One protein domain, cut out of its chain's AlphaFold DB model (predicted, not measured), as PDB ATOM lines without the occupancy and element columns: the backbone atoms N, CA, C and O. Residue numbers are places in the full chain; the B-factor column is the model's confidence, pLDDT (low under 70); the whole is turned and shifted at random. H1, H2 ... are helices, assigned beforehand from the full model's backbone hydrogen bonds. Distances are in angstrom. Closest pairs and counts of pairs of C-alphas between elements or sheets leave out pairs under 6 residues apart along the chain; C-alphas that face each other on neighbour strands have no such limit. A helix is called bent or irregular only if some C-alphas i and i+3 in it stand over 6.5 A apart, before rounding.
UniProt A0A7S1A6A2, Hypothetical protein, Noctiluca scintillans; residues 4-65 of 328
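What this domain is: This is residues 4 to 65 of the 328 residues of the protein "Hypothetical protein" of Noctiluca scintillans (UniProt A0A7S1A6A2). Two long helices, H1 and H3, lie side by side and run the same way, slid along each other, and a loop with the short helix H2 brings the backbone back from the end of H1 to the beginning of H3. After H3 a tail, residues 54 to 65, turns back past the end of H1 and finishes on the far side of H1 from H3. The printed part has 62 residues with three named helices, in the order H1, H2, H3, and no named strand; the class is all helix, with 38 residues in named helices. The whole is compact, with a radius of gyration of the C-alphas of 12.0 A, yet elongated in outline, spanning 37 by 22 by 18 A.

How they stand to each other: Start with the two longest helices, H1 at residues 4 to 20 and H3 at residues 37 to 53, each of 17 residues. They touch, with 9 pairs of C-alphas within 8 A. Look at Leu 17 and Met 44 for the closest C-alphas of the two, 5.9 A apart. The lines of H1 and H3 stand at a shallow tilt of 23 degrees and run the same way, with their centres 13.4 A apart. Next look at H2, residues 26 to 29, which only just touches H3, with 3 pairs of C-alphas within 8 A. H3 touches H2 with residues 37 to 40 alone, and the closest C-alphas of the two are those of Tyr 29 and Leu 40, 6.4 A apart. H1 and H2 are near each other, with 5 pairs of C-alphas within 10 A. In the backbone of H1 and of H3 you will find every O i to N i+4 pair within hydrogen-bond range. H2 is too short for such a pair, and its 1 pair of O i and N i+3 is within range. Between H2 and H3, residues 30 to 31 pair with residues 34 to 35 as strands do, antiparallel, in stretches too short to be named.

Where its parts are: Find C-alpha 4 at (-17.011, -42.547, -0.754), where H1 begins with Ser 4. From there the helix runs to Val 20, whose C-alpha is at (-16.957, -29.777, -22.626), 25.3 A from first to last C-alpha; z falls along the way and y rises. Move on to Ile 26, where the short H2 begins; it ends at Tyr 29, with 5.6 A from first to last C-alpha. Then find C-alpha 37 at (-8.804, -39.061, -11.334), where H3 begins with Met 37. H3 runs to Glu 53, C-alpha at (-7.110, -21.593, -27.979), and measures 24.2 A; here too y rises while z falls. None of the helices is bent or irregular.

The domain as a whole: The two C-alphas farthest apart are those of Ser 4 and Gly 55, at 37.1 A, while the first and last printed C-alphas, those of Ser 4 and Val 65, are 22.0 A apart. The printed part has no cut. The link from H1 to H2, 5 residues, is tight, the link from H2 to H3, 7 residues, is short, and neither is long. The long stretch with no named element is residues 54 to 65, whose C-alphas lie 11 to 19 A from the mean of the C-alphas. Look in the B-factor column for the model's confidence: the mean pLDDT of the printed part is 93.8, and one printed residue, Ser 4, is under 70. By helix, the mean pLDDT is 92 for H1, 96 for H2 and 97 for H3.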
ATOM      1  N   SER A   4     -15.721 -43.167  -0.432       69.44
ATOM      2  CA  SER A   4     -17.011 -42.547  -0.754       69.44
ATOM      3  C   SER A   4     -16.841 -41.120  -1.273       69.44
ATOM      4  O   SER A   4     -17.557 -40.727  -2.187       69.44
ATOM      5  N   ASP A   5     -15.868 -40.377  -0.742       81.62
ATOM      6  CA  ASP A   5     -15.602 -39.007  -1.185       81.62
ATOM      7  C   ASP A   5     -15.010 -38.997  -2.603       81.62
ATOM      8  O   ASP A   5     -15.479 -38.254  -3.461       81.62
ATOM      9  N   ASP A   6     -14.075 -39.905  -2.899       83.19
ATOM     10  CA  ASP A   6     -13.461 -40.024  -4.229       83.19
ATOM     11  C   ASP A   6     -14.472 -40.435  -5.317       83.19
ATOM     12  O   ASP A   6     -14.344 -40.043  -6.476       83.19
ATOM     13  N   GLU A   7     -15.503 -41.212  -4.962       86.25
ATOM     14  CA  GLU A   7     -16.565 -41.600  -5.897       86.25
ATOM     15  C   GLU A   7     -17.444 -40.419  -6.318       86.25
ATOM     16  O   GLU A   7     -17.770 -40.296  -7.505       86.25
ATOM     17  N   VAL A   8     -17.812 -39.555  -5.363       87.56
ATOM     18  CA  VAL A   8     -18.617 -38.352  -5.622       87.56
ATOM     19  C   VAL A   8     -17.791 -37.333  -6.396       87.56
ATOM     20  O   VAL A   8     -18.238 -36.850  -7.437       87.56
ATOM     21  N   VAL A   9     -16.555 -37.082  -5.951       94.06
ATOM     22  CA  VAL A   9     -15.632 -36.159  -6.618       94.06
ATOM     23  C   VAL A   9     -15.378 -36.611  -8.058       94.06
ATOM     24  O   VAL A   9     -15.533 -35.817  -8.984       94.06
ATOM     25  N   GLY A  10     -15.084 -37.893  -8.292       94.31
ATOM     26  CA  GLY A  10     -14.852 -38.399  -9.646       94.31
ATOM     27  C   GLY A  10     -16.066 -38.276 -10.569       94.31
ATOM     28  O   GLY A  10     -15.918 -37.898 -11.732       94.31
ATOM     29  N   ALA A  11     -17.278 -38.504 -10.051       94.62
ATOM     30  CA  ALA A  11     -18.506 -38.327 -10.825       94.62
ATOM     31  C   ALA A  11     -18.756 -36.855 -11.200       94.62
ATOM     32  O   ALA A  11     -19.189 -36.573 -12.321       94.62
ATOM     33  N   GLU A  12     -18.453 -35.915 -10.302       94.44
ATOM     34  CA  GLU A  12     -18.557 -34.477 -10.568       94.44
ATOM     35  C   GLU A  12     -17.550 -34.007 -11.621       94.44
ATOM     36  O   GLU A  12     -17.913 -33.251 -12.529       94.44
ATOM     37  N   VAL A  13     -16.298 -34.476 -11.552       96.25
ATOM     38  CA  VAL A  13     -15.289 -34.135 -12.566       96.25
ATOM     39  C   VAL A  13     -15.651 -34.773 -13.914       96.25
ATOM     40  O   VAL A  13     -15.569 -34.105 -14.942       96.25
ATOM     41  N   PHE A  14     -16.173 -36.004 -13.949       96.88
ATOM     42  CA  PHE A  14     -16.660 -36.603 -15.202       96.88
ATOM     43  C   PHE A  14     -17.868 -35.867 -15.792       96.88
ATOM     44  O   PHE A  14     -17.970 -35.710 -17.007       96.88
ATOM     45  N   ARG A  15     -18.763 -35.336 -14.952       95.94
ATOM     46  CA  ARG A  15     -19.875 -34.487 -15.408       95.94
ATOM     47  C   ARG A  15     -19.371 -33.194 -16.054       95.94
ATOM     48  O   ARG A  15     -19.863 -32.822 -17.118       95.94
ATOM     49  N   LYS A  16     -18.359 -32.549 -15.463       96.00
ATOM     50  CA  LYS A  16     -17.651 -31.413 -16.084       96.00
ATOM     51  C   LYS A  16     -17.011 -31.814 -17.420       96.00
ATOM     52  O   LYS A  16     -17.023 -31.029 -18.358       96.00
ATOM     53  N   LEU A  17     -16.515 -33.048 -17.548       96.94
ATOM     54  CA  LEU A  17     -15.878 -33.504 -18.783       96.94
ATOM     55  C   LEU A  17     -16.921 -33.646 -19.891       96.94
ATOM     56  O   LEU A  17     -16.710 -33.163 -20.997       96.94
ATOM     57  N   LEU A  18     -18.082 -34.226 -19.578       96.44
ATOM     58  CA  LEU A  18     -19.207 -34.345 -20.511       96.44
ATOM     59  C   LEU A  18     -19.770 -32.984 -20.948       96.44
ATOM     60  O   LEU A  18     -20.265 -32.868 -22.068       96.44
ATOM     61  N   GLN A  19     -19.661 -31.956 -20.103       95.94
ATOM     62  CA  GLN A  19     -20.035 -30.576 -20.427       95.94
ATOM     63  C   GLN A  19     -19.199 -30.017 -21.592       95.94
ATOM     64  O   GLN A  19     -19.731 -29.358 -22.485       95.94
ATOM     65  N   VAL A  20     -17.885 -30.278 -21.594       96.56
ATOM     66  CA  VAL A  20     -16.957 -29.777 -22.626       96.56
ATOM     67  C   VAL A  20     -16.744 -30.760 -23.776       96.56
ATOM     68  O   VAL A  20     -16.466 -30.321 -24.894       96.56
ATOM     69  N   TYR A  21     -16.905 -32.060 -23.517       96.81
ATOM     70  CA  TYR A  21     -16.676 -33.169 -24.439       96.81
ATOM     71  C   TYR A  21     -17.729 -34.288 -24.255       96.81
ATOM     72  O   TYR A  21     -17.468 -35.308 -23.610       96.81
ATOM     73  N   PRO A  22     -18.919 -34.148 -24.876       95.56
ATOM     74  CA  PRO A  22     -20.036 -35.095 -24.721       95.56
ATOM     75  C   PRO A  22     -19.772 -36.517 -25.239       95.56
ATOM     76  O   PRO A  22     -20.581 -37.414 -25.021       95.56
ATOM     77  N   LEU A  23     -18.670 -36.725 -25.967       95.69
ATOM     78  CA  LEU A  23     -18.283 -38.024 -26.523       95.69
ATOM     79  C   LEU A  23     -17.444 -38.868 -25.552       95.69
ATOM     80  O   LEU A  23     -17.110 -40.007 -25.890       95.69
ATOM     81  N   ALA A  24     -17.096 -38.335 -24.374       96.75
ATOM     82  CA  ALA A  24     -16.360 -39.068 -23.351       96.75
ATOM     83  C   ALA A  24     -17.135 -40.320 -22.915       96.75
ATOM     84  O   ALA A  24     -18.320 -40.260 -22.583       96.75
ATOM     85  N   ARG A  25     -16.456 -41.468 -22.894       96.12
ATOM     86  CA  ARG A  25     -17.036 -42.743 -22.461       96.12
ATOM     87  C   ARG A  25     -16.631 -43.040 -21.031       96.12
ATOM     88  O   ARG A  25     -15.468 -42.894 -20.667       96.12
ATOM     89  N   ILE A  26     -17.583 -43.484 -20.217       95.56
ATOM     90  CA  ILE A  26     -17.338 -43.754 -18.797       95.56
ATOM     91  C   ILE A  26     -16.315 -44.878 -18.593       95.56
ATOM     92  O   ILE A  26     -15.540 -44.841 -17.643       95.56
ATOM     93  N   GLU A  27     -16.259 -45.846 -19.510       95.12
ATOM     94  CA  GLU A  27     -15.365 -47.004 -19.448       95.12
ATOM     95  C   GLU A  27     -13.878 -46.631 -19.561       95.12
ATOM     96  O   GLU A  27     -13.008 -47.385 -19.108       95.12
ATOM     97  N   ASP A  28     -13.572 -45.470 -20.142       96.25
ATOM     98  CA  ASP A  28     -12.197 -45.002 -20.299       96.25
ATOM     99  C   ASP A  28     -11.631 -44.475 -18.971       96.25
ATOM    100  O   ASP A  28     -10.450 -44.701 -18.673       96.25
ATOM    101  N   TYR A  29     -12.498 -43.890 -18.135       96.75
ATOM    102  CA  TYR A  29     -12.138 -43.198 -16.894       96.75
ATOM    103  C   TYR A  29     -12.536 -43.943 -15.613       96.75
ATOM    104  O   TYR A  29     -11.924 -43.720 -14.572       96.75
ATOM    105  N   TYR A  30     -13.522 -44.841 -15.655       95.69
ATOM    106  CA  TYR A  30     -13.966 -45.628 -14.503       95.69
ATOM    107  C   TYR A  30     -13.631 -47.108 -14.702       95.69
ATOM    108  O   TYR A  30     -14.260 -47.801 -15.506       95.69
ATOM    109  N   LYS A  31     -12.633 -47.621 -13.969       91.12
ATOM    110  CA  LYS A  31     -12.179 -49.018 -14.087       91.12
ATOM    111  C   LYS A  31     -12.047 -49.658 -12.716       91.12
ATOM    112  O   LYS A  31     -11.624 -49.035 -11.750       91.12
ATOM    113  N   CYS A  32     -12.405 -50.939 -12.639       86.69
ATOM    114  CA  CYS A  32     -12.315 -51.735 -11.410       86.69
ATOM    115  C   CYS A  32     -13.034 -51.107 -10.197       86.69
ATOM    116  O   CYS A  32     -12.590 -51.286  -9.067       86.69
ATOM    117  N   GLY A  33     -14.137 -50.387 -10.426       86.94
ATOM    118  CA  GLY A  33     -14.894 -49.737  -9.356       86.94
ATOM    119  C   GLY A  33     -14.278 -48.431  -8.841       86.94
ATOM    120  O   GLY A  33     -14.696 -47.955  -7.795       86.94
ATOM    121  N   SER A  34     -13.292 -47.861  -9.540       90.19
ATOM    122  CA  SER A  34     -12.625 -46.617  -9.149       90.19
ATOM    123  C   SER A  34     -12.535 -45.648 -10.323       90.19
ATOM    124  O   SER A  34     -12.308 -46.054 -11.466       90.19
ATOM    125  N   TRP A  35     -12.654 -44.356 -10.026       94.31
ATOM    126  CA  TRP A  35     -12.331 -43.294 -10.973       94.31
ATOM    127  C   TRP A  35     -10.814 -43.159 -11.124       94.31
ATOM    128  O   TRP A  35     -10.072 -43.171 -10.141       94.31
ATOM    129  N   HIS A  36     -10.348 -43.021 -12.361       95.31
ATOM    130  CA  HIS A  36      -8.975 -42.656 -12.690       95.31
ATOM    131  C   HIS A  36      -8.834 -41.130 -12.708       95.31
ATOM    132  O   HIS A  36      -8.765 -40.528 -13.778       95.31
ATOM    133  N   MET A  37      -8.802 -40.522 -11.518       95.81
ATOM    134  CA  MET A  37      -8.804 -39.061 -11.334       95.81
ATOM    135  C   MET A  37      -7.725 -38.342 -12.148       95.81
ATOM    136  O   MET A  37      -8.048 -37.409 -12.871       95.81
ATOM    137  N   GLU A  38      -6.483 -38.831 -12.128       95.38
ATOM    138  CA  GLU A  38      -5.364 -38.210 -12.858       95.38
ATOM    139  C   GLU A  38      -5.625 -38.099 -14.369       95.38
ATOM    140  O   GLU A  38      -5.357 -37.070 -14.984       95.38
ATOM    141  N   VAL A  39      -6.180 -39.155 -14.977       97.19
ATOM    142  CA  VAL A  39      -6.500 -39.179 -16.416       97.19
ATOM    143  C   VAL A  39      -7.645 -38.216 -16.715       97.19
ATOM    144  O   VAL A  39      -7.627 -37.506 -17.714       97.19
ATOM    145  N   LEU A  40      -8.630 -38.177 -15.821       97.56
ATOM    146  CA  LEU A  40      -9.824 -37.355 -15.948       97.56
ATOM    147  C   LEU A  40      -9.493 -35.856 -15.849       97.56
ATOM    148  O   LEU A  40      -9.965 -35.067 -16.665       97.56
ATOM    149  N   GLU A  41      -8.646 -35.472 -14.893       96.62
ATOM    150  CA  GLU A  41      -8.151 -34.102 -14.719       96.62
ATOM    151  C   GLU A  41      -7.271 -33.662 -15.892       96.62
ATOM    152  O   GLU A  41      -7.465 -32.570 -16.422       96.62
ATOM    153  N   THR A  42      -6.367 -34.537 -16.347       97.94
ATOM    154  CA  THR A  42      -5.482 -34.250 -17.486       97.94
ATOM    155  C   THR A  42      -6.284 -33.995 -18.763       97.94
ATOM    156  O   THR A  42      -6.059 -32.998 -19.449       97.94
ATOM    157  N   ASP A  43      -7.247 -34.864 -19.081       98.06
ATOM    158  CA  ASP A  43      -8.073 -34.703 -20.282       98.06
ATOM    159  C   ASP A  43      -8.974 -33.466 -20.188       98.06
ATOM    160  O   ASP A  43      -9.162 -32.764 -21.184       98.06
ATOM    161  N   MET A  44      -9.493 -33.153 -18.996       97.19
ATOM    162  CA  MET A  44     -10.245 -31.921 -18.767       97.19
ATOM    163  C   MET A  44      -9.407 -30.685 -19.090       97.19
ATOM    164  O   MET A  44      -9.848 -29.834 -19.862       97.19
ATOM    165  N   GLU A  45      -8.215 -30.576 -18.496       97.56
ATOM    166  CA  GLU A  45      -7.319 -29.437 -18.688       97.56
ATOM    167  C   GLU A  45      -6.945 -29.293 -20.166       97.56
ATOM    168  O   GLU A  45      -7.049 -28.201 -20.730       97.56
ATOM    169  N   LEU A  46      -6.620 -30.411 -20.821       98.00
ATOM    170  CA  LEU A  46      -6.290 -30.452 -22.242       98.00
ATOM    171  C   LEU A  46      -7.448 -29.959 -23.123       98.00
ATOM    172  O   LEU A  46      -7.244 -29.155 -24.033       98.00
ATOM    173  N   ILE A  47      -8.676 -30.416 -22.862       97.56
ATOM    174  CA  ILE A  47      -9.857 -30.016 -23.638       97.56
ATOM    175  C   ILE A  47     -10.196 -28.543 -23.396       97.56
ATOM    176  O   ILE A  47     -10.510 -27.824 -24.347       97.56
ATOM    177  N   VAL A  48     -10.126 -28.073 -22.148       96.12
ATOM    178  CA  VAL A  48     -10.378 -26.665 -21.809       96.12
ATOM    179  C   VAL A  48      -9.351 -25.759 -22.486       96.12
ATOM    180  O   VAL A  48      -9.748 -24.769 -23.103       96.12
ATOM    181  N   ALA A  49      -8.066 -26.120 -22.455       97.25
ATOM    182  CA  ALA A  49      -7.007 -25.379 -23.133       97.25
ATOM    183  C   ALA A  49      -7.247 -25.303 -24.651       97.25
ATOM    184  O   ALA A  49      -7.254 -24.209 -25.213       97.25
ATOM    185  N   HIS A  50      -7.555 -26.430 -25.307       98.00
ATOM    186  CA  HIS A  50      -7.876 -26.437 -26.740       98.00
ATOM    187  C   HIS A  50      -9.117 -25.601 -27.080       98.00
ATOM    188  O   HIS A  50      -9.152 -24.950 -28.123       98.00
ATOM    189  N   ARG A  51     -10.143 -25.588 -26.219       96.88
ATOM    190  CA  ARG A  51     -11.332 -24.741 -26.423       96.88
ATOM    191  C   ARG A  51     -10.996 -23.257 -26.321       96.88
ATOM    192  O   ARG A  51     -11.478 -22.486 -27.149       96.88
ATOM    193  N   GLN A  52     -10.188 -22.874 -25.332       96.44
ATOM    194  CA  GLN A  52      -9.730 -21.495 -25.160       96.44
ATOM    195  C   GLN A  52      -8.881 -21.040 -26.351       96.44
ATOM    196  O   GLN A  52      -9.120 -19.962 -26.890       96.44
ATOM    197  N   GLU A  53      -7.954 -21.881 -26.814       97.38
ATOM    198  CA  GLU A  53      -7.110 -21.593 -27.979       97.38
ATOM    199  C   GLU A  53      -7.922 -21.491 -29.279       97.38
ATOM    200  O   GLU A  53      -7.685 -20.606 -30.099       97.38
ATOM    201  N   ALA A  54      -8.936 -22.344 -29.449       97.62
ATOM    202  CA  ALA A  54      -9.831 -22.307 -30.602       97.62
ATOM    203  C   ALA A  54     -10.852 -21.151 -30.564       97.62
ATOM    204  O   ALA A  54     -11.622 -20.997 -31.514       97.62
ATOM    205  N   GLY A  55     -10.907 -20.368 -29.478       96.81
ATOM    206  CA  GLY A  55     -11.922 -19.328 -29.291       96.81
ATOM    207  C   GLY A  55     -13.346 -19.888 -29.242       96.81
ATOM    208  O   GLY A  55     -14.291 -19.229 -29.679       96.81
ATOM    209  N   ALA A  56     -13.508 -21.128 -28.768       96.31
ATOM    210  CA  ALA A  56     -14.817 -21.751 -28.645       96.31
ATOM    211  C   ALA A  56     -15.658 -21.019 -27.580       96.31
ATOM    212  O   ALA A  56     -15.115 -20.595 -26.558       96.31
ATOM    213  N   PRO A  57     -16.985 -20.895 -27.772       94.00
ATOM    214  CA  PRO A  57     -17.856 -20.278 -26.779       94.00
ATOM    215  C   PRO A  57     -17.814 -21.031 -25.442       94.00
ATOM    216  O   PRO A  57     -17.540 -22.241 -25.391       94.00
ATOM    217  N   GLU A  58     -18.102 -20.301 -24.364       90.81
ATOM    218  CA  GLU A  58     -18.171 -20.841 -23.006       90.81
ATOM    219  C   GLU A  58     -19.200 -21.987 -22.939       90.81
ATOM    220  O   GLU A  58     -20.271 -21.889 -23.549       90.81
ATOM    221  N   PRO A  59     -18.871 -23.123 -22.295       91.31
ATOM    222  CA  PRO A  59     -19.765 -24.273 -22.261       91.31
ATOM    223  C   PRO A  59     -21.071 -23.979 -21.489       91.31
ATOM    224  O   PRO A  59     -21.073 -23.139 -20.590       91.31
ATOM    225  N   PRO A  60     -22.176 -24.695 -21.796       90.00
ATOM    226  CA  PRO A  60     -23.448 -24.563 -21.074       90.00
ATOM    227  C   PRO A  60     -23.269 -24.807 -19.573       90.00
ATOM    228  O   PRO A  60     -22.423 -25.627 -19.233       90.00
ATOM    229  N   PRO A  61     -24.040 -24.177 -18.673       92.00
ATOM    230  CA  PRO A  61     -23.877 -24.334 -17.229       92.00
ATOM    231  C   PRO A  61     -24.008 -25.797 -16.768       92.00
ATOM    232  O   PRO A  61     -24.706 -26.613 -17.367       92.00
ATOM    233  N   LEU A  62     -23.324 -26.127 -15.670       87.75
ATOM    234  CA  LEU A  62     -23.131 -27.510 -15.214       87.75
ATOM    235  C   LEU A  62     -24.441 -28.234 -14.843       87.75
ATOM    236  O   LEU A  62     -24.497 -29.464 -14.869       87.75
ATOM    237  N   GLU A  63     -25.489 -27.483 -14.500       88.31
ATOM    238  CA  GLU A  63     -26.782 -28.010 -14.054       88.31
ATOM    239  C   GLU A  63     -27.548 -28.749 -15.160       88.31
ATOM    240  O   GLU A  63     -28.203 -29.749 -14.865       88.31
ATOM    241  N   ASP A  64     -27.372 -28.349 -16.424       89.75
ATOM    242  CA  ASP A  64     -28.079 -28.935 -17.573       89.75
ATOM    243  C   ASP A  64     -27.508 -30.294 -18.012       89.75
ATOM    244  O   ASP A  64     -28.159 -31.055 -18.732       89.75
ATOM    245  N   VAL A  65     -26.288 -30.635 -17.581       88.50
ATOM    246  CA  VAL A  65     -25.647 -31.902 -17.954       88.50
ATOM    247  C   VAL A  65     -26.181 -33.022 -17.055       88.50
ATOM    248  O   VAL A  65     -26.009 -32.935 -15.838       88.50
TER     249      VAL A  65